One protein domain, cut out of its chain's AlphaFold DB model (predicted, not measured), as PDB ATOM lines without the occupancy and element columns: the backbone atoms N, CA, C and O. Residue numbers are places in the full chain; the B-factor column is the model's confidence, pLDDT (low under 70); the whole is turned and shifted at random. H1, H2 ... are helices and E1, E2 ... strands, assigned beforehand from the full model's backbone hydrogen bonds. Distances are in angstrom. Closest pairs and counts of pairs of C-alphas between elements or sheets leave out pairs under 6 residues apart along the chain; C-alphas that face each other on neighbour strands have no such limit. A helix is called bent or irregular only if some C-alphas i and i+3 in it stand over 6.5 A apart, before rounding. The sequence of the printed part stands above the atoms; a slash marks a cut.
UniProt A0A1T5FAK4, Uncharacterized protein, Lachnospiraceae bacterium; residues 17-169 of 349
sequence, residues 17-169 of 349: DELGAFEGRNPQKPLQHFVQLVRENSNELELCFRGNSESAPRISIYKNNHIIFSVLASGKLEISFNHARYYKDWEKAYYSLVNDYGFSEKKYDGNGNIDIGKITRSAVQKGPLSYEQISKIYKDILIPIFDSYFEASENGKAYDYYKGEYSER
ATOM      1  N   ASP A  17     224.570 186.291 243.094       85.00
ATOM      2  CA  ASP A  17     224.472 187.746 242.952       85.00
ATOM      3  C   ASP A  17     225.722 188.467 243.482       85.00
ATOM      4  O   ASP A  17     226.167 189.471 242.916       85.00
ATOM      5  N   GLU A  18     226.319 187.925 244.543       88.62
ATOM      6  CA  GLU A  18     227.571 188.399 245.127       88.62
ATOM      7  C   GLU A  18     228.755 188.106 244.208       88.62
ATOM      8  O   GLU A  18     229.566 188.994 243.950       88.62
ATOM      9  N   LEU A  19     228.831 186.897 243.648       90.88
ATOM     10  CA  LEU A  19     229.831 186.528 242.651       90.88
ATOM     11  C   LEU A  19     229.750 187.451 241.430       90.88
ATOM     12  O   LEU A  19     230.771 187.985 241.001       90.88
ATOM     13  N   GLY A  20     228.536 187.743 240.951       89.94
ATOM     14  CA  GLY A  20     228.316 188.698 239.865       89.94
ATOM     15  C   GLY A  20     228.867 190.101 240.157       89.94
ATOM     16  O   GLY A  20     229.320 190.783 239.239       89.94
ATOM     17  N   ALA A  21     228.899 190.537 241.421       89.88
ATOM     18  CA  ALA A  21     229.532 191.796 241.820       89.88
ATOM     19  C   ALA A  21     231.065 191.761 241.706       89.88
ATOM     20  O   ALA A  21     231.677 192.744 241.284       89.88
ATOM     21  N   PHE A  22     231.692 190.629 242.029       91.88
ATOM     22  CA  PHE A  22     233.140 190.434 241.895       91.88
ATOM     23  C   PHE A  22     233.589 190.141 240.457       91.88
ATOM     24  O   PHE A  22     234.726 190.434 240.104       91.88
ATOM     25  N   GLU A  23     232.700 189.636 239.603       91.69
ATOM     26  CA  GLU A  23     232.936 189.519 238.157       91.69
ATOM     27  C   GLU A  23     232.704 190.837 237.402       91.69
ATOM     28  O   GLU A  23     233.054 190.958 236.231       91.69
ATOM     29  N   GLY A  24     232.077 191.821 238.049       89.25
ATOM     30  CA  GLY A  24     231.700 193.089 237.427       89.25
ATOM     31  C   GLY A  24     230.449 193.046 236.565       89.25
ATOM     32  O   GLY A  24     230.180 193.967 235.795       89.25
ATOM     33  N   ARG A  25     229.639 192.002 236.741       88.88
ATOM     34  CA  ARG A  25     228.299 191.877 236.158       88.88
ATOM     35  C   ARG A  25     227.252 192.702 236.918       88.88
ATOM     36  O   ARG A  25     226.166 192.924 236.393       88.88
ATOM     37  N   ASN A  26     227.564 193.178 238.130       84.62
ATOM     38  CA  ASN A  26     226.685 194.045 238.920       84.62
ATOM     39  C   ASN A  26     227.177 195.511 238.932       84.62
ATOM     40  O   ASN A  26     228.021 195.866 239.760       84.62
ATOM     41  N   PRO A  27     226.620 196.402 238.089       75.12
ATOM     42  CA  PRO A  27     227.061 197.798 238.009       75.12
ATOM     43  C   PRO A  27     226.745 198.614 239.272       75.12
ATOM     44  O   PRO A  27     227.348 199.659 239.494       75.12
ATOM     45  N   GLN A  28     225.822 198.148 240.122       73.81
ATOM     46  CA  GLN A  28     225.490 198.809 241.390       73.81
ATOM     47  C   GLN A  28     226.497 198.469 242.501       73.81
ATOM     48  O   GLN A  28     226.558 199.164 243.516       73.81
ATOM     49  N   LYS A  29     227.289 197.404 242.319       77.94
ATOM     50  CA  LYS A  29     228.323 196.937 243.251       77.94
ATOM     51  C   LYS A  29     229.553 196.435 242.470       77.94
ATOM     52  O   LYS A  29     229.789 195.231 242.453       77.94
ATOM     53  N   PRO A  30     230.347 197.311 241.829       82.12
ATOM     54  CA  PRO A  30     231.506 196.896 241.035       82.12
ATOM     55  C   PRO A  30     232.681 196.498 241.946       82.12
ATOM     56  O   PRO A  30     233.635 197.248 242.147       82.12
ATOM     57  N   LEU A  31     232.596 195.315 242.559       89.56
ATOM     58  CA  LEU A  31     233.607 194.794 243.485       89.56
ATOM     59  C   LEU A  31     234.776 194.110 242.758       89.56
ATOM     60  O   LEU A  31     235.753 193.726 243.403       89.56
ATOM     61  N   GLN A  32     234.720 194.015 241.424       93.12
ATOM     62  CA  GLN A  32     235.763 193.410 240.586       93.12
ATOM     63  C   GLN A  32     237.155 194.018 240.788       93.12
ATOM     64  O   GLN A  32     238.162 193.334 240.635       93.12
ATOM     65  N   HIS A  33     237.233 195.287 241.192       94.50
ATOM     66  CA  HIS A  33     238.499 195.988 241.370       94.50
ATOM     67  C   HIS A  33     239.336 195.416 242.525       94.50
ATOM     68  O   HIS A  33     240.559 195.497 242.493       94.50
ATOM     69  N   PHE A  34     238.703 194.772 243.513       95.56
ATOM     70  CA  PHE A  34     239.412 194.047 244.572       95.56
ATOM     71  C   PHE A  34     240.015 192.733 244.071       95.56
ATOM     72  O   PHE A  34     241.126 192.380 244.454       95.56
ATOM     73  N   VAL A  35     239.309 192.032 243.181       95.81
ATOM     74  CA  VAL A  35     239.834 190.834 242.506       95.81
ATOM     75  C   VAL A  35     240.998 191.222 241.598       95.81
ATOM     76  O   VAL A  35     242.042 190.577 241.627       95.81
ATOM     77  N   GLN A  36     240.850 192.316 240.845       96.69
ATOM     78  CA  GLN A  36     241.909 192.869 240.004       96.69
ATOM     79  C   GLN A  36     243.158 193.224 240.821       96.69
ATOM     80  O   GLN A  36     244.252 192.818 240.440       96.69
ATOM     81  N   LEU A  37     243.001 193.892 241.973       97.62
ATOM     82  CA  LEU A  37     244.113 194.193 242.880       97.62
ATOM     83  C   LEU A  37     244.889 192.927 243.264       97.62
ATOM     84  O   LEU A  37     246.113 192.916 243.196       97.62
ATOM     85  N   VAL A  38     244.190 191.860 243.651       97.25
ATOM     86  CA  VAL A  38     244.837 190.606 244.062       97.25
ATOM     87  C   VAL A  38     245.533 189.933 242.884       97.25
ATOM     88  O   VAL A  38     246.651 189.460 243.037       97.25
ATOM     89  N   ARG A  39     244.928 189.936 241.693       95.25
ATOM     90  CA  ARG A  39     245.549 189.369 240.486       95.25
ATOM     91  C   ARG A  39     246.821 190.103 240.074       95.25
ATOM     92  O   ARG A  39     247.789 189.458 239.692       95.25
ATOM     93  N   GLU A  40     246.827 191.430 240.155       96.31
ATOM     94  CA  GLU A  40     247.998 192.243 239.801       96.31
ATOM     95  C   GLU A  40     249.114 192.197 240.860       96.31
ATOM     96  O   GLU A  40     250.244 192.571 240.559       96.31
ATOM     97  N   ASN A  41     248.822 191.717 242.075       96.25
ATOM     98  CA  ASN A  41     249.777 191.591 243.183       96.25
ATOM     99  C   ASN A  41     249.761 190.159 243.761       96.25
ATOM    100  O   ASN A  41     249.849 189.952 244.973       96.25
ATOM    101  N   SER A  42     249.614 189.147 242.896       92.56
ATOM    102  CA  SER A  42     249.402 187.742 243.290       92.56
ATOM    103  C   SER A  42     250.616 187.080 243.951       92.56
ATOM    104  O   SER A  42     250.536 185.949 244.415       92.56
ATOM    105  N   ASN A  43     251.764 187.754 243.949       91.00
ATOM    106  CA  ASN A  43     252.978 187.342 244.647       91.00
ATOM    107  C   ASN A  43     252.964 187.706 246.141       91.00
ATOM    108  O   ASN A  43     253.785 187.183 246.891       91.00
ATOM    109  N   GLU A  44     252.077 188.606 246.574       93.81
ATOM    110  CA  GLU A  44     252.040 189.095 247.958       93.81
ATOM    111  C   GLU A  44     250.639 189.174 248.575       93.81
ATOM    112  O   GLU A  44     250.519 189.196 249.806       93.81
ATOM    113  N   LEU A  45     249.586 189.220 247.752       96.75
ATOM    114  CA  LEU A  45     248.202 189.277 248.200       96.75
ATOM    115  C   LEU A  45     247.483 187.954 248.000       96.75
ATOM    116  O   LEU A  45     247.550 187.346 246.937       96.75
ATOM    117  N   GLU A  46     246.706 187.574 249.009       96.06
ATOM    118  CA  GLU A  46     245.824 186.411 248.950       96.06
ATOM    119  C   GLU A  46     244.386 186.805 249.254       96.06
ATOM    120  O   GLU A  46     244.124 187.578 250.174       96.06
ATOM    121  N   LEU A  47     243.438 186.260 248.495       95.94
ATOM    122  CA  LEU A  47     242.009 186.468 248.708       95.94
ATOM    123  C   LEU A  47     241.395 185.182 249.237       95.94
ATOM    124  O   LEU A  47     241.512 184.133 248.611       95.94
ATOM    125  N   CYS A  48     240.684 185.279 250.356       95.12
ATOM    126  CA  CYS A  48     239.862 184.186 250.860       95.12
ATOM    127  C   CYS A  48     238.409 184.628 250.976       95.12
ATOM    128  O   CYS A  48     238.115 185.736 251.444       95.12
ATOM    129  N   PHE A  49     237.493 183.738 250.609       93.19
ATOM    130  CA  PHE A  49     236.082 183.950 250.888       93.19
ATOM    131  C   PHE A  49     235.772 183.709 252.371       93.19
ATOM    132  O   PHE A  49     236.384 182.882 253.051       93.19
ATOM    133  N   ARG A  50     234.828 184.488 252.897       87.75
ATOM    134  CA  ARG A  50     234.461 184.525 254.320       87.75
ATOM    135  C   ARG A  50     232.981 184.211 254.569       87.75
ATOM    136  O   ARG A  50     232.551 184.184 255.721       87.75
ATOM    137  N   GLY A  51     232.256 183.861 253.509       77.00
ATOM    138  CA  GLY A  51     230.918 183.282 253.555       77.00
ATOM    139  C   GLY A  51     229.764 184.259 253.613       77.00
ATOM    140  O   GLY A  51     229.937 185.474 253.564       77.00
ATOM    141  N   ASN A  52     228.559 183.696 253.714       69.56
ATOM    142  CA  ASN A  52     227.328 184.381 253.297       69.56
ATOM    143  C   ASN A  52     226.551 185.063 254.436       69.56
ATOM    144  O   ASN A  52     225.445 185.563 254.240       69.56
ATOM    145  N   SER A  53     227.136 185.179 255.631       68.06
ATOM    146  CA  SER A  53     226.500 185.863 256.769       68.06
ATOM    147  C   SER A  53     226.437 187.379 256.563       68.06
ATOM    148  O   SER A  53     227.474 188.000 256.361       68.06
ATOM    149  N   GLU A  54     225.267 188.008 256.684       65.00
ATOM    150  CA  GLU A  54     225.072 189.456 256.442       65.00
ATOM    151  C   GLU A  54     226.051 190.376 257.196       65.00
ATOM    152  O   GLU A  54     226.452 191.422 256.689       65.00
ATOM    153  N   SER A  55     226.457 189.982 258.405       67.31
ATOM    154  CA  SER A  55     227.373 190.740 259.266       67.31
ATOM    155  C   SER A  55     228.857 190.391 259.098       67.31
ATOM    156  O   SER A  55     229.701 191.028 259.727       67.31
ATOM    157  N   ALA A  56     229.187 189.379 258.292       74.31
ATOM    158  CA  ALA A  56     230.560 188.954 258.057       74.31
ATOM    159  C   ALA A  56     231.105 189.564 256.754       74.31
ATOM    160  O   ALA A  56     230.335 189.848 255.829       74.31
ATOM    161  N   PRO A  57     232.433 189.741 256.642       83.44
ATOM    162  CA  PRO A  57     233.061 189.963 255.348       83.44
ATOM    163  C   PRO A  57     232.643 188.869 254.358       83.44
ATOM    164  O   PRO A  57     232.457 187.717 254.741       83.44
ATOM    165  N   ARG A  58     232.517 189.231 253.082       89.00
ATOM    166  CA  ARG A  58     232.380 188.291 251.961       89.00
ATOM    167  C   ARG A  58     233.726 187.816 251.477       89.00
ATOM    168  O   ARG A  58     233.921 186.623 251.266       89.00
ATOM    169  N   ILE A  59     234.662 188.750 251.376       93.00
ATOM    170  CA  ILE A  59     236.059 188.458 251.096       93.00
ATOM    171  C   ILE A  59     236.944 189.147 252.127       93.00
ATOM    172  O   ILE A  59     236.613 190.221 252.648       93.00
ATOM    173  N   SER A  60     238.093 188.539 252.379       95.00
ATOM    174  CA  SER A  60     239.216 189.171 253.058       95.00
ATOM    175  C   SER A  60     240.450 189.039 252.182       95.00
ATOM    176  O   SER A  60     240.703 187.970 251.627       95.00
ATOM    177  N   ILE A  61     241.204 190.129 252.071       96.56
ATOM    178  CA  ILE A  61     242.475 190.176 251.351       96.56
ATOM    179  C   ILE A  61     243.597 190.238 252.380       96.56
ATOM    180  O   ILE A  61     243.550 191.066 253.292       96.56
ATOM    181  N   TYR A  62     244.584 189.366 252.230       96.06
ATOM    182  CA  TYR A  62     245.676 189.144 253.164       96.06
ATOM    183  C   TYR A  62     247.010 189.590 252.576       96.06
ATOM    184  O   TYR A  62     247.293 189.324 251.413       96.06
ATOM    185  N   LYS A  63     247.846 190.202 253.418       94.81
ATOM    186  CA  LYS A  63     249.296 190.342 253.231       94.81
ATOM    187  C   LYS A  63     249.972 189.809 254.490       94.81
ATOM    188  O   LYS A  63     249.600 190.210 255.593       94.81
ATOM    189  N   ASN A  64     250.950 188.914 254.348       92.31
ATOM    190  CA  ASN A  64     251.670 188.293 255.470       92.31
ATOM    191  C   ASN A  64     250.753 187.649 256.544       92.31
ATOM    192  O   ASN A  64     251.022 187.727 257.740       92.31
ATOM    193  N   ASN A  65     249.638 187.050 256.119       92.62
ATOM    194  CA  ASN A  65     248.543 186.501 256.923       92.62
ATOM    195  C   ASN A  65     247.917 187.515 257.907       92.62
ATOM    196  O   ASN A  65     247.516 187.198 259.033       92.62
ATOM    197  N   HIS A  66     247.838 188.772 257.468       92.38
ATOM    198  CA  HIS A  66     247.076 189.841 258.097       92.38
ATOM    199  C   HIS A  66     246.123 190.477 257.080       92.38
ATOM    200  O   HIS A  66     246.492 190.730 255.936       92.38
ATOM    201  N   ILE A  67     244.891 190.746 257.509       93.12
ATOM    202  CA  ILE A  67     243.842 191.300 256.650       93.12
ATOM    203  C   ILE A  67     244.139 192.774 256.344       93.12
ATOM    204  O   ILE A  67     244.126 193.597 257.260       93.12
ATOM    205  N   ILE A  68     244.339 193.105 255.067       94.75
ATOM    206  CA  ILE A  68     244.480 194.487 254.577       94.75
ATOM    207  C   ILE A  68     243.130 195.097 254.182       94.75
ATOM    208  O   ILE A  68     242.891 196.277 254.416       94.75
ATOM    209  N   PHE A  69     242.219 194.281 253.645       95.44
ATOM    210  CA  PHE A  69     240.862 194.682 253.284       95.44
ATOM    211  C   PHE A  69     239.866 193.605 253.695       95.44
ATOM    212  O   PHE A  69     240.082 192.416 253.462       95.44
ATOM    213  N   SER A  70     238.736 194.030 254.250       94.38
ATOM    214  CA  SER A  70     237.517 193.225 254.335       94.38
ATOM    215  C   SER A  70     236.412 193.906 253.544       94.38
ATOM    216  O   SER A  70     236.157 195.095 253.737       94.38
ATOM    217  N   VAL A  71     235.743 193.155 252.673       92.12
ATOM    218  CA  VAL A  71     234.627 193.657 251.863       92.12
ATOM    219  C   VAL A  71     233.372 192.904 252.273       92.12
ATOM    220  O   VAL A  71     233.322 191.684 252.151       92.12
ATOM    221  N   LEU A  72     232.369 193.611 252.789       88.06
ATOM    222  CA  LEU A  72     231.082 193.041 253.196       88.06
ATOM    223  C   LEU A  72     230.095 193.015 252.020       88.06
ATOM    224  O   LEU A  72     230.237 193.765 251.054       88.06
ATOM    225  N   ALA A  73     229.029 192.221 252.146       76.50
ATOM    226  CA  ALA A  73     227.963 192.088 251.140       76.50
ATOM    227  C   ALA A  73     227.272 193.414 250.773       76.50
ATOM    228  O   ALA A  73     226.794 193.619 249.653       76.50
ATOM    229  N   SER A  74     227.232 194.345 251.726       77.50
ATOM    230  CA  SER A  74     226.705 195.698 251.539       77.50
ATOM    231  C   SER A  74     227.601 196.593 250.672       77.50
ATOM    232  O   SER A  74     227.223 197.724 250.380       77.50
ATOM    233  N   GLY A  75     228.795 196.131 250.286       81.38
ATOM    234  CA  GLY A  75     229.842 196.967 249.697       81.38
ATOM    235  C   GLY A  75     230.557 197.840 250.733       81.38
ATOM    236  O   GLY A  75     231.307 198.747 250.369       81.38
ATOM    237  N   LYS A  76     230.322 197.604 252.032       89.19
ATOM    238  CA  LYS A  76     231.096 198.234 253.102       89.19
ATOM    239  C   LYS A  76     232.510 197.657 253.113       89.19
ATOM    240  O   LYS A  76     232.692 196.441 253.130       89.19
ATOM    241  N   LEU A  77     233.489 198.548 253.132       92.44
ATOM    242  CA  LEU A  77     234.907 198.251 253.249       92.44
ATOM    243  C   LEU A  77     235.348 198.471 254.691       92.44
ATOM    244  O   LEU A  77     234.968 199.473 255.304       92.44
ATOM    245  N   GLU A  78     236.164 197.564 255.211       93.38
ATOM    246  CA  GLU A  78     236.821 197.701 256.509       93.38
ATOM    247  C   GLU A  78     238.329 197.493 256.358       93.38
ATOM    248  O   GLU A  78     238.771 196.560 255.681       93.38
ATOM    249  N   ILE A  79     239.104 198.350 257.019       94.06
ATOM    250  CA  ILE A  79     240.559 198.239 257.140       94.06
ATOM    251  C   ILE A  79     240.879 198.245 258.634       94.06
ATOM    252  O   ILE A  79     240.454 199.138 259.366       94.06
ATOM    253  N   SER A  80     241.623 197.239 259.098       89.19
ATOM    254  CA  SER A  80     242.195 197.252 260.447       89.19
ATOM    255  C   SER A  80     243.361 198.234 260.465       89.19
ATOM    256  O   SER A  80     244.397 197.953 259.868       89.19
ATOM    257  N   PHE A  81     243.221 199.361 261.158       90.88
ATOM    258  CA  PHE A  81     244.271 200.385 261.198       90.88
ATOM    259  C   PHE A  81     245.210 200.231 262.405       90.88
ATOM    260  O   PHE A  81     246.145 201.006 262.589       90.88
ATOM    261  N   ASN A  82     245.032 199.178 263.208       88.56
ATOM    262  CA  ASN A  82     245.920 198.854 264.330       88.56
ATOM    263  C   ASN A  82     247.380 198.617 263.919       88.56
ATOM    264  O   ASN A  82     248.287 198.815 264.728       88.56
ATOM    265  N   HIS A  83     247.626 198.208 262.674       90.19
ATOM    266  CA  HIS A  83     248.979 198.040 262.151       90.19
ATOM    267  C   HIS A  83     249.747 199.362 262.049       90.19
ATOM    268  O   HIS A  83     250.964 199.364 262.211       90.19
ATOM    269  N   ALA A  84     249.051 200.489 261.869       92.62
ATOM    270  CA  ALA A  84     249.675 201.796 261.671       92.62
ATOM    271  C   ALA A  84     250.322 202.371 262.936       92.62
ATOM    272  O   ALA A  84     251.082 203.325 262.849       92.62
ATOM    273  N   ARG A  85     250.119 201.758 264.105       90.00
ATOM    274  CA  ARG A  85     250.720 202.215 265.365       90.00
ATOM    275  C   ARG A  85     252.252 202.246 265.376       90.00
ATOM    276  O   ARG A  85     252.827 202.903 266.229       90.00
ATOM    277  N   TYR A  86     252.910 201.536 264.460       91.06
ATOM    278  CA  TYR A  86     254.374 201.543 264.311       91.06
ATOM    279  C   TYR A  86     254.849 202.365 263.110       91.06
ATOM    280  O   TYR A  86     256.044 202.434 262.840       91.06
ATOM    281  N   TYR A  87     253.928 203.001 262.393       93.81
ATOM    282  CA  TYR A  87     254.236 203.844 261.254       93.81
ATOM    283  C   TYR A  87     254.306 205.306 261.698       93.81
ATOM    284  O   TYR A  87     253.338 205.848 262.226       93.81
ATOM    285  N   LYS A  88     255.449 205.961 261.477       94.38
ATOM    286  CA  LYS A  88     255.684 207.345 261.924       94.38
ATOM    287  C   LYS A  88     254.637 208.329 261.400       94.38
ATOM    288  O   LYS A  88     254.183 209.193 262.144       94.38
ATOM    289  N   ASP A  89     254.226 208.156 260.148       96.12
ATOM    290  CA  ASP A  89     253.296 209.057 259.465       96.12
ATOM    291  C   ASP A  89     251.849 208.526 259.486       96.12
ATOM    292  O   ASP A  89     251.055 208.803 258.580       96.12
ATOM    293  N   TRP A  90     251.477 207.752 260.515       93.75
ATOM    294  CA  TRP A  90     250.146 207.146 260.620       93.75
ATOM    295  C   TRP A  90     249.010 208.171 260.587       93.75
ATOM    296  O   TRP A  90     247.969 207.881 260.003       93.75
ATOM    297  N   GLU A  91     249.196 209.374 261.142       93.12
ATOM    298  CA  GLU A  91     248.171 210.424 261.099       93.12
ATOM    299  C   GLU A  91     247.906 210.885 259.667       93.12
ATOM    300  O   GLU A  91     246.754 211.019 259.259       93.12
ATOM    301  N   LYS A  92     248.966 211.079 258.875       95.69
ATOM    302  CA  LYS A  92     248.849 211.451 257.462       95.69
ATOM    303  C   LYS A  92     248.118 210.362 256.678       95.69
ATOM    304  O   LYS A  92     247.220 210.670 255.896       95.69
ATOM    305  N   ALA A  93     248.470 209.099 256.917       95.75
ATOM    306  CA  ALA A  93     247.786 207.954 256.323       95.75
ATOM    307  C   ALA A  93     246.299 207.898 256.719       95.75
ATOM    308  O   ALA A  93     245.436 207.745 255.854       95.75
ATOM    309  N   TYR A  94     245.992 208.085 258.004       93.94
ATOM    310  CA  TYR A  94     244.627 208.120 258.523       93.94
ATOM    311  C   TYR A  94     243.805 209.234 257.869       93.94
ATOM    312  O   TYR A  94     242.727 208.978 257.333       93.94
ATOM    313  N   TYR A  95     244.322 210.464 257.856       93.12
ATOM    314  CA  TYR A  95     243.612 211.595 257.268       93.12
ATOM    315  C   TYR A  95     243.461 211.470 255.755       93.12
ATOM    316  O   TYR A  95     242.439 211.909 255.242       93.12
ATOM    317  N   SER A  96     244.394 210.830 255.045       95.62
ATOM    318  CA  SER A  96     244.188 210.529 253.625       95.62
ATOM    319  C   SER A  96     243.018 209.558 253.431       95.62
ATOM    320  O   SER A  96     242.120 209.816 252.635       95.62
ATOM    321  N   LEU A  97     242.931 208.489 254.233       95.12
ATOM    322  CA  LEU A  97     241.793 207.559 254.189       95.12
ATOM    323  C   LEU A  97     240.464 208.256 254.502       95.12
ATOM    324  O   LEU A  97     239.474 208.045 253.799       95.12
ATOM    325  N   VAL A  98     240.428 209.108 255.523       92.88
ATOM    326  CA  VAL A  98     239.204 209.809 255.933       92.88
ATOM    327  C   VAL A  98     238.808 210.900 254.937       92.88
ATOM    328  O   VAL A  98     237.674 210.904 254.453       92.88
ATOM    329  N   ASN A  99     239.727 211.802 254.601       93.38
ATOM    330  CA  ASN A  99     239.426 213.002 253.822       93.38
ATOM    331  C   ASN A  99     239.389 212.723 252.317       93.38
ATOM    332  O   ASN A  99     238.468 213.181 251.643       93.38
ATOM    333  N   ASP A 100     240.343 211.944 251.797       95.06
ATOM    334  CA  ASP A 100     240.488 211.738 250.351       95.06
ATOM    335  C   ASP A 100     239.626 210.567 249.862       95.06
ATOM    336  O   ASP A 100     239.102 210.591 248.747       95.06
ATOM    337  N   TYR A 101     239.450 209.539 250.701       95.25
ATOM    338  CA  TYR A 101     238.731 208.313 250.330       95.25
ATOM    339  C   TYR A 101     237.409 208.109 251.078       95.25
ATOM    340  O   TYR A 101     236.652 207.195 250.738       95.25
ATOM    341  N   GLY A 102     237.072 208.966 252.046       94.06
ATOM    342  CA  GLY A 102     235.770 208.957 252.717       94.06
ATOM    343  C   GLY A 102     235.570 207.812 253.715       94.06
ATOM    344  O   GLY A 102     234.432 207.369 253.896       94.06
ATOM    345  N   PHE A 103     236.644 207.310 254.330       94.00
ATOM    346  CA  PHE A 103     236.557 206.397 255.474       94.00
ATOM    347  C   PHE A 103     236.116 207.137 256.749       94.00
ATOM    348  O   PHE A 103     236.191 208.357 256.848       94.00
ATOM    349  N   SER A 104     235.620 206.389 257.733       88.38
ATOM    350  CA  SER A 104     235.082 206.920 258.989       88.38
ATOM    351  C   SER A 104     235.352 205.983 260.167       88.38
ATOM    352  O   SER A 104     235.362 204.759 259.992       88.38
ATOM    353  N   GLU A 105     235.560 206.564 261.356       76.62
ATOM    354  CA  GLU A 105     235.844 205.861 262.616       76.62
ATOM    355  C   GLU A 105     235.715 206.773 263.860       76.62
ATOM    356  O   GLU A 105     235.693 207.997 263.741       76.62
ATOM    357  N   LYS A 106     235.676 206.171 265.060       61.69
ATOM    358  CA  LYS A 106     236.009 206.785 266.356       61.69
ATOM    359  C   LYS A 106     237.505 206.646 266.700       61.69
ATOM    360  O   LYS A 106     237.978 205.538 266.891       61.69
ATOM    361  N   LYS A 107     238.182 207.785 266.885       63.88
ATOM    362  CA  LYS A 107     239.640 207.915 267.082       63.88
ATOM    363  C   LYS A 107     240.156 207.585 268.499       63.88
ATOM    364  O   LYS A 107     241.358 207.401 268.668       63.88
ATOM    365  N   TYR A 108     239.287 207.539 269.513       64.06
ATOM    366  CA  TYR A 108     239.702 207.458 270.919       64.06
ATOM    367  C   TYR A 108     238.916 206.417 271.719       64.06
ATOM    368  O   TYR A 108     237.694 206.304 271.565       64.06
ATOM    369  N   ASP A 109     239.616 205.703 272.603       67.88
ATOM    370  CA  ASP A 109     238.996 204.899 273.653       67.88
ATOM    371  C   ASP A 109     238.364 205.797 274.739       67.88
ATOM    372  O   ASP A 109     238.533 207.020 274.763       67.88
ATOM    373  N   GLY A 110     237.616 205.191 275.666       58.69
ATOM    374  CA  GLY A 110     237.000 205.914 276.787       58.69
ATOM    375  C   GLY A 110     237.995 206.559 277.766       58.69
ATOM    376  O   GLY A 110     237.563 207.299 278.644       58.69
ATOM    377  N   ASN A 111     239.298 206.299 277.612       63.88
ATOM    378  CA  ASN A 111     240.389 206.822 278.434       63.88
ATOM    379  C   ASN A 111     241.222 207.894 277.701       63.88
ATOM    380  O   ASN A 111     242.213 208.369 278.250       63.88
ATOM    381  N   GLY A 112     240.843 208.279 276.475       62.84
ATOM    382  CA  GLY A 112     241.563 209.266 275.669       62.84
ATOM    383  C   GLY A 112     242.794 208.726 274.930       62.84
ATOM    384  O   GLY A 112     243.501 209.514 274.304       62.84
ATOM    385  N   ASN A 113     243.044 207.411 274.951       64.88
ATOM    386  CA  ASN A 113     244.079 206.792 274.121       64.88
ATOM    387  C   ASN A 113     243.584 206.626 272.685       64.88
ATOM    388  O   ASN A 113     242.392 206.442 272.439       64.88
ATOM    389  N   ILE A 114     244.515 206.641 271.736       67.06
ATOM    390  CA  ILE A 114     244.218 206.387 270.327       67.06
ATOM    391  C   ILE A 114     243.912 204.890 270.142       67.06
ATOM    392  O   ILE A 114     244.793 204.049 270.322       67.06
ATOM    393  N   ASP A 115     242.674 204.566 269.757       70.25
ATOM    394  CA  ASP A 115     242.241 203.210 269.379       70.25
ATOM    395  C   ASP A 115     241.507 203.260 268.036       70.25
ATOM    396  O   ASP A 115     240.280 203.327 267.964       70.25
ATOM    397  N   ILE A 116     242.293 203.249 266.958       72.56
ATOM    398  CA  ILE A 116     241.818 203.360 265.570       72.56
ATOM    399  C   ILE A 116     241.467 201.963 265.032       72.56
ATOM    400  O   ILE A 116     241.827 201.572 263.928       72.56
ATOM    401  N   GLY A 117     240.864 201.107 265.866       78.94
ATOM    402  CA  GLY A 117     240.826 199.662 265.635       78.94
ATOM    403  C   GLY A 117     240.397 199.249 264.219       78.94
ATOM    404  O   GLY A 117     241.037 198.392 263.599       78.94
ATOM    405  N   LYS A 118     239.342 199.873 263.681       87.69
ATOM    406  CA  LYS A 118     238.835 199.624 262.327       87.69
ATOM    407  C   LYS A 118     238.235 200.884 261.715       87.69
ATOM    408  O   LYS A 118     237.155 201.307 262.127       87.69
ATOM    409  N   ILE A 119     238.809 201.344 260.610       91.44
ATOM    410  CA  ILE A 119     238.187 202.364 259.766       91.44
ATOM    411  C   ILE A 119     237.253 201.708 258.750       91.44
ATOM    412  O   ILE A 119     237.519 200.614 258.237       91.44
ATOM    413  N   THR A 120     236.147 202.380 258.431       92.81
ATOM    414  CA  THR A 120     235.150 201.823 257.511       92.81
ATOM    415  C   THR A 120     234.630 202.822 256.491       92.81
ATOM    416  O   THR A 120     234.537 204.018 256.765       92.81
ATOM    417  N   ARG A 121     234.252 202.323 255.312       92.75
ATOM    418  CA  ARG A 121     233.686 203.112 254.213       92.75
ATOM    419  C   ARG A 121     232.509 202.373 253.592       92.75
ATOM    420  O   ARG A 121     232.636 201.205 253.246       92.75
ATOM    421  N   SER A 122     231.376 203.046 253.403       88.56
ATOM    422  CA  SER A 122     230.206 202.463 252.734       88.56
ATOM    423  C   SER A 122     230.157 202.859 251.259       88.56
ATOM    424  O   SER A 122     230.059 204.048 250.948       88.56
ATOM    425  N   ALA A 123     230.160 201.875 250.350       85.50
ATOM    426  CA  ALA A 123     229.944 202.133 248.923       85.50
ATOM    427  C   ALA A 123     228.573 202.771 248.640       85.50
ATOM    428  O   ALA A 123     228.456 203.582 247.729       85.50
ATOM    429  N   VAL A 124     227.555 202.482 249.459       83.50
ATOM    430  CA  VAL A 124     226.212 203.077 249.325       83.50
ATOM    431  C   VAL A 124     226.234 204.586 249.590       83.50
ATOM    432  O   VAL A 124     225.519 205.338 248.942       83.50
ATOM    433  N   GLN A 125     227.061 205.046 250.533       83.69
ATOM    434  CA  GLN A 125     227.107 206.459 250.932       83.69
ATOM    435  C   GLN A 125     228.114 207.285 250.127       83.69
ATOM    436  O   GLN A 125     227.936 208.490 249.977       83.69
ATOM    437  N   LYS A 126     229.205 206.663 249.668       88.25
ATOM    438  CA  LYS A 126     230.350 207.355 249.048       88.25
ATOM    439  C   LYS A 126     230.612 206.933 247.599       88.25
ATOM    440  O   LYS A 126     231.610 207.354 247.024       88.25
ATOM    441  N   GLY A 127     229.757 206.086 247.026       87.88
ATOM    442  CA  GLY A 127     229.995 205.417 245.746       87.88
ATOM    443  C   GLY A 127     231.061 204.312 245.842       87.88
ATOM    444  O   GLY A 127     231.801 204.236 246.832       87.88
ATOM    445  N   PRO A 128     231.170 203.422 244.844       89.19
ATOM    446  CA  PRO A 128     232.260 202.449 244.778       89.19
ATOM    447  C   PRO A 128     233.618 203.139 244.577       89.19
ATOM    448  O   PRO A 128     233.683 204.251 244.060       89.19
ATOM    449  N   LEU A 129     234.704 202.488 245.004       91.94
ATOM    450  CA  LEU A 129     236.058 202.930 244.657       91.94
ATOM    451  C   LEU A 129     236.437 202.370 243.285       91.94
ATOM    452  O   LEU A 129     236.172 201.200 243.007       91.94
ATOM    453  N   SER A 130     237.088 203.192 242.466       93.75
ATOM    454  CA  SER A 130     237.763 202.745 241.242       93.75
ATOM    455  C   SER A 130     238.968 201.855 241.560       93.75
ATOM    456  O   SER A 130     239.483 201.860 242.686       93.75
ATOM    457  N   TYR A 131     239.452 201.124 240.553       95.25
ATOM    458  CA  TYR A 131     240.691 200.362 240.676       95.25
ATOM    459  C   TYR A 131     241.871 201.254 241.069       95.25
ATOM    460  O   TYR A 131     242.613 200.916 241.986       95.25
ATOM    461  N   GLU A 132     242.007 202.425 240.448       97.38
ATOM    462  CA  GLU A 132     243.097 203.366 240.701       97.38
ATOM    463  C   GLU A 132     243.094 203.831 242.159       97.38
ATOM    464  O   GLU A 132     244.142 203.874 242.798       97.38
ATOM    465  N   GLN A 133     241.915 204.117 242.723       97.06
ATOM    466  CA  GLN A 133     241.789 204.482 244.135       97.06
ATOM    467  C   GLN A 133     242.150 203.318 245.062       97.06
ATOM    468  O   GLN A 133     242.870 203.526 246.034       97.06
ATOM    469  N   ILE A 134     241.679 202.102 244.774       96.88
ATOM    470  CA  ILE A 134     242.004 200.906 245.570       96.88
ATOM    471  C   ILE A 134     243.509 200.619 245.519       96.88
ATOM    472  O   ILE A 134     244.128 200.409 246.562       96.88
ATOM    473  N   SER A 135     244.101 200.660 244.326       97.62
ATOM    474  CA  SER A 135     245.532 200.455 244.095       97.62
ATOM    475  C   SER A 135     246.361 201.515 244.819       97.62
ATOM    476  O   SER A 135     247.341 201.177 245.477       97.62
ATOM    477  N   LYS A 136     245.925 202.780 244.792       98.06
ATOM    478  CA  LYS A 136     246.588 203.878 245.500       98.06
ATOM    479  C   LYS A 136     246.491 203.742 247.019       98.06
ATOM    480  O   LYS A 136     247.497 203.889 247.700       98.06
ATOM    481  N   ILE A 137     245.316 203.404 247.558       97.94
ATOM    482  CA  ILE A 137     245.162 203.097 248.990       97.94
ATOM    483  C   ILE A 137     246.113 201.965 249.382       97.94
ATOM    484  O   ILE A 137     246.816 202.061 250.384       97.94
ATOM    485  N   TYR A 138     246.149 200.895 248.592       97.62
ATOM    486  CA  TYR A 138     247.011 199.762 248.876       97.62
ATOM    487  C   TYR A 138     248.496 200.152 248.864       97.62
ATOM    488  O   TYR A 138     249.173 199.981 249.878       97.62
ATOM    489  N   LYS A 139     248.983 200.720 247.756       97.12
ATOM    490  CA  LYS A 139     250.409 200.989 247.530       97.12
ATOM    491  C   LYS A 139     250.946 202.148 248.360       97.12
ATOM    492  O   LYS A 139     252.006 202.017 248.963       97.12
ATOM    493  N   ASP A 140     250.214 203.256 248.426       97.25
ATOM    494  CA  ASP A 140     250.727 204.491 249.028       97.25
ATOM    495  C   ASP A 140     250.443 204.568 250.532       97.25
ATOM    496  O   ASP A 140     251.087 205.340 251.243       97.25
ATOM    497  N   ILE A 141     249.457 203.807 251.026       97.38
ATOM    498  CA  ILE A 141     249.002 203.896 252.419       97.38
ATOM    499  C   ILE A 141     249.214 202.579 253.159       97.38
ATOM    500  O   ILE A 141     249.890 202.559 254.188       97.38
ATOM    501  N   LEU A 142     248.651 201.473 252.667       96.69
ATOM    502  CA  LEU A 142     248.648 200.216 253.421       96.69
ATOM    503  C   LEU A 142     249.997 199.493 253.397       96.69
ATOM    504  O   LEU A 142     250.383 198.959 254.434       96.69
ATOM    505  N   ILE A 143     250.725 199.491 252.274       95.81
ATOM    506  CA  ILE A 143     252.061 198.874 252.198       95.81
ATOM    507  C   ILE A 143     253.022 199.510 253.220       95.81
ATOM    508  O   ILE A 143     253.493 198.769 254.082       95.81
ATOM    509  N   PRO A 144     253.239 200.845 253.251       96.69
ATOM    510  CA  PRO A 144     254.140 201.460 254.231       96.69
ATOM    511  C   PRO A 144     253.771 201.154 255.689       96.69
ATOM    512  O   PRO A 144     254.648 200.938 256.529       96.69
ATOM    513  N   ILE A 145     252.468 201.100 255.991       95.25
ATOM    514  CA  ILE A 145     251.956 200.722 257.313       95.25
ATOM    515  C   ILE A 145     252.336 199.280 257.660       95.25
ATOM    516  O   ILE A 145     252.824 199.016 258.760       95.25
ATOM    517  N   PHE A 146     252.077 198.344 256.747       93.06
ATOM    518  CA  PHE A 146     252.338 196.927 256.976       93.06
ATOM    519  C   PHE A 146     253.839 196.661 257.083       93.06
ATOM    520  O   PHE A 146     254.252 195.969 258.012       93.06
ATOM    521  N   ASP A 147     254.653 197.254 256.215       92.19
ATOM    522  CA  ASP A 147     256.106 197.084 256.236       92.19
ATOM    523  C   ASP A 147     256.695 197.587 257.560       92.19
ATOM    524  O   ASP A 147     257.384 196.832 258.247       92.19
ATOM    525  N   SER A 148     256.296 198.786 258.009       91.81
ATOM    526  CA  SER A 148     256.706 199.324 259.319       91.81
ATOM    527  C   SER A 148     256.294 198.409 260.476       91.81
ATOM    528  O   SER A 148     257.030 198.228 261.446       91.81
ATOM    529  N   TYR A 149     255.104 197.808 260.393       90.44
ATOM    530  CA  TYR A 149     254.599 196.890 261.411       90.44
ATOM    531  C   TYR A 149     255.404 195.585 261.497       90.44
ATOM    532  O   TYR A 149     255.596 195.066 262.603       90.44
ATOM    533  N   PHE A 150     255.832 195.027 260.361       87.81
ATOM    534  CA  PHE A 150     256.629 193.798 260.338       87.81
ATOM    535  C   PHE A 150     258.097 194.059 260.679       87.81
ATOM    536  O   PHE A 150     258.647 193.304 261.475       87.81
ATOM    537  N   GLU A 151     258.683 195.166 260.222       87.50
ATOM    538  CA  GLU A 151     260.031 195.592 260.628       87.50
ATOM    539  C   GLU A 151     260.114 195.794 262.153       87.50
ATOM    540  O   GLU A 151     261.000 195.271 262.833       87.50
ATOM    541  N   ALA A 152     259.113 196.464 262.734       84.56
ATOM    542  CA  ALA A 152     258.966 196.616 264.181       84.56
ATOM    543  C   ALA A 152     258.895 195.275 264.938       84.56
ATOM    544  O   ALA A 152     259.269 195.195 266.109       84.56
ATOM    545  N   SER A 153     258.384 194.220 264.296       73.94
ATOM    546  CA  SER A 153     258.293 192.877 264.876       73.94
ATOM    547  C   SER A 153     259.610 192.107 264.875       73.94
ATOM    548  O   SER A 153     259.764 191.210 265.704       73.94
ATOM    549  N   GLU A 154     260.537 192.438 263.981       74.81
ATOM    550  CA  GLU A 154     261.838 191.770 263.868       74.81
ATOM    551  C   GLU A 154     262.864 192.342 264.854       74.81
ATOM    552  O   GLU A 154     263.642 191.595 265.443       74.81
ATOM    553  N   ASN A 155     262.801 193.649 265.123       72.56
ATOM    554  CA  ASN A 155     263.791 194.365 265.935       72.56
ATOM    555  C   ASN A 155     263.621 194.216 267.462       72.56
ATOM    556  O   ASN A 155     264.374 194.813 268.233       72.56
ATOM    557  N   GLY A 156     262.637 193.448 267.945       71.88
ATOM    558  CA  GLY A 156     262.445 193.165 269.377       71.88
ATOM    559  C   GLY A 156     261.880 194.329 270.211       71.88
ATOM    560  O   GLY A 156     261.225 194.105 271.231       71.88
ATOM    561  N   LYS A 157     262.097 195.574 269.775       81.25
ATOM    562  CA  LYS A 157     261.583 196.814 270.366       81.25
ATOM    563  C   LYS A 157     261.176 197.784 269.265       81.25
ATOM    564  O   LYS A 157     261.944 198.025 268.341       81.25
ATOM    565  N   ALA A 158     259.995 198.377 269.400       87.06
ATOM    566  CA  ALA A 158     259.493 199.369 268.455       87.06
ATOM    567  C   ALA A 158     258.726 200.479 269.166       87.06
ATOM    568  O   ALA A 158     258.009 200.226 270.139       87.06
ATOM    569  N   TYR A 159     258.872 201.704 268.663       89.25
ATOM    570  CA  TYR A 159     258.124 202.853 269.154       89.25
ATOM    571  C   TYR A 159     256.667 202.772 268.693       89.25
ATOM    572  O   TYR A 159     256.379 202.716 267.500       89.25
ATOM    573  N   ASP A 160     255.752 202.734 269.655       90.88
ATOM    574  CA  ASP A 160     254.311 202.683 269.455       90.88
ATOM    575  C   ASP A 160     253.761 204.113 269.422       90.88
ATOM    576  O   ASP A 160     253.524 204.731 270.460       90.88
ATOM    577  N   TYR A 161     253.555 204.653 268.223       90.31
ATOM    578  CA  TYR A 161     253.101 206.024 267.998       90.31
ATOM    579  C   TYR A 161     251.686 206.302 268.518       90.31
ATOM    580  O   TYR A 161     251.340 207.465 268.699       90.31
ATOM    581  N   TYR A 162     250.874 205.273 268.785       87.56
ATOM    582  CA  TYR A 162     249.563 205.472 269.418       87.56
ATOM    583  C   TYR A 162     249.690 205.728 270.918       87.56
ATOM    584  O   TYR A 162     248.856 206.424 271.491       87.56
ATOM    585  N   LYS A 163     250.720 205.155 271.551       86.69
ATOM    586  CA  LYS A 163     250.970 205.272 272.993       86.69
ATOM    587  C   LYS A 163     252.063 206.277 273.352       86.69
ATOM    588  O   LYS A 163     252.136 206.701 274.497       86.69
ATOM    589  N   GLY A 164     252.913 206.647 272.396       88.56
ATOM    590  CA  GLY A 164     254.050 207.535 272.631       88.56
ATOM    591  C   GLY A 164     255.194 206.887 273.423       88.56
ATOM    592  O   GLY A 164     255.941 207.588 274.098       88.56
ATOM    593  N   GLU A 165     255.332 205.560 273.373       90.12
ATOM    594  CA  GLU A 165     256.331 204.813 274.150       90.12
ATOM    595  C   GLU A 165     256.927 203.639 273.358       90.12
ATOM    596  O   GLU A 165     256.371 203.192 272.355       90.12
ATOM    597  N   TYR A 166     258.064 203.106 273.813       88.12
ATOM    598  CA  TYR A 166     258.622 201.874 273.252       88.12
ATOM    599  C   TYR A 166     257.880 200.650 273.790       88.12
ATOM    600  O   TYR A 166     257.750 200.468 274.998       88.12
ATOM    601  N   SER A 167     257.464 199.772 272.881       81.00
ATOM    602  CA  SER A 167     256.871 198.476 273.198       81.00
ATOM    603  C   SER A 167     257.838 197.343 272.852       81.00
ATOM    604  O   SER A 167     258.462 197.350 271.787       81.00
ATOM    605  N   GLU A 168     257.969 196.361 273.746       77.00
ATOM    606  CA  GLU A 168     258.681 195.121 273.432       77.00
ATOM    607  C   GLU A 168     257.816 194.249 272.524       77.00
ATOM    608  O   GLU A 168     256.655 193.946 272.825       77.00
ATOM    609  N   ARG A 169     258.392 193.830 271.400       67.12
ATOM    610  CA  ARG A 169     257.732 192.967 270.430       67.12
ATOM    611  C   ARG A 169     258.561 191.721 270.210       67.12
ATOM    612  O   ARG A 169     259.551 191.722 269.499       67.12
TER     613      ARG A 169
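What this domain is: This is residues 17 to 169 of the 349 residues of an uncharacterized protein of Lachnospiraceae bacterium (UniProt A0A1T5FAK4). A twisted wall of five antiparallel strands, E1 to E5, has helices on one side of it: H2 packs over E1 and E2, H4 is near E5 at the opposite edge, and between them, farther out from the sheet, runs H6a, the first arm of the long bent helix H6. The second arm, H6b, runs on to a small hairpin, E6 and E7, at one end of the domain, with H3 packed beside H6b; H1 lies at the opposite end. The printed part has 153 residues, with six named helices and seven named strands in the order H1 H2 E1 E2 E3 E4 H3 H4 E5 H5 H6 E6 E7, and its class is mixed, helices and strands. The larger sheet has the order E1 - E2 - E3 - E4 - E5, all antiparallel. The whole is compact, with a radius of gyration of the C-alphas of 15.9 A and spans of 49 by 35 by 28 A.

Where its parts are: The sheet is made of E1, residues 46 to 49, E2, residues 57 to 63 and 16.4 A long, E3, residues 66 to 72 and 17.0 A long, E4, residues 76 to 79, and E5, residues 119 to 122. C-alpha 66, where E3 begins, is at (247.076, 189.841, 258.097). Before the sheet come H1, residues 17 to 22, beginning with C-alpha 17 at (224.472, 187.746, 242.952), and H2, residues 32 to 40, 12.3 A long. H3 is residues 81 to 86, H4 is residues 90 to 100, 14.8 A long, and H5 is residues 123 to 126. H6, residues 131 to 154, was assigned as one helix by its hydrogen bonds but is bent: C-alphas 140 and 143 are 6.6 A apart. Its arms are H6a, residues 131 to 140, 13.7 A long, and H6b, residues 143 to 154, 16.8 A long. E6 is residues 157 to 160, and E7, residues 165 to 168, ends with C-alpha 168 at (258.681, 195.121, 273.432).

How they stand to each other: E1 E2 E3 E4 form a meander, each strand the antiparallel neighbour of the one before. Between the neighbour strands E1 and E2, N 48 and O 60 are within hydrogen-bond range at 3.0 A, and between E2 and E3, N 61 and O 69 are within hydrogen-bond range at 2.9 A. Also within range are N 70 and O 78 of E3 and E4, 2.9 A, and N 77 and O 121 of E4 and E5, 2.8 A. H2 is on the sheet at a height over the sheet of 9.8 A, over E1 and E2, and runs along the strands, at 25 degrees to E1 on the local plane. H2 and H6a touch at a steep tilt of 49 degrees, the same way; their closest C-alphas are those of His 33 and Tyr 131, 4.9 A. H1 and H2 touch, the C-alphas of Phe 22 and Gln 32 being closest at 4.2 A. H4 and H6a are close but not clearly touching, at a shallow tilt of 15 degrees, opposite ways, with the C-alphas of Leu 97 and Ile 137 closest at 7.6 A. H4 only grazes the sheet, with its residues 94 to 98. The lines of H6a and H6b stand at a shallow tilt of 33 degrees, only just short of steep. H3 and H6b touch at a steep tilt of 57 degrees, the closest C-alphas being those of Ala 84 and Ile 145, 5.0 A. The hairpin E6 and E7 has N 160 and O 165 within hydrogen-bond range, 2.8 A. The closest C-alphas of H3 and E6 are those of Tyr 86 and Asp 160, 5.3 A. The closest C-alphas of E4 and H5 are those of Lys 76 and Ala 123, 5.8 A. H1, H2, H4, H6a and H6b have every O i to N i+4 pair within hydrogen-bond range; H3, only just irregular with C-alphas 83 and 86 at 6.8 A, has 0 of 2, and 1 of 3 O i to N i+3 pairs, and H5 is too short for an O i to N i+4 pair.

The domain as a whole: The two C-alphas farthest apart are those of Arg 25 and Glu 165, 49.0 A. The printed part has no cut. The link from H4 to E5, residues 101 to 118, is long. Mean pLDDT of the printed part is 87.8; residues 52 to 55, 106 to 114 and 169 are under 70.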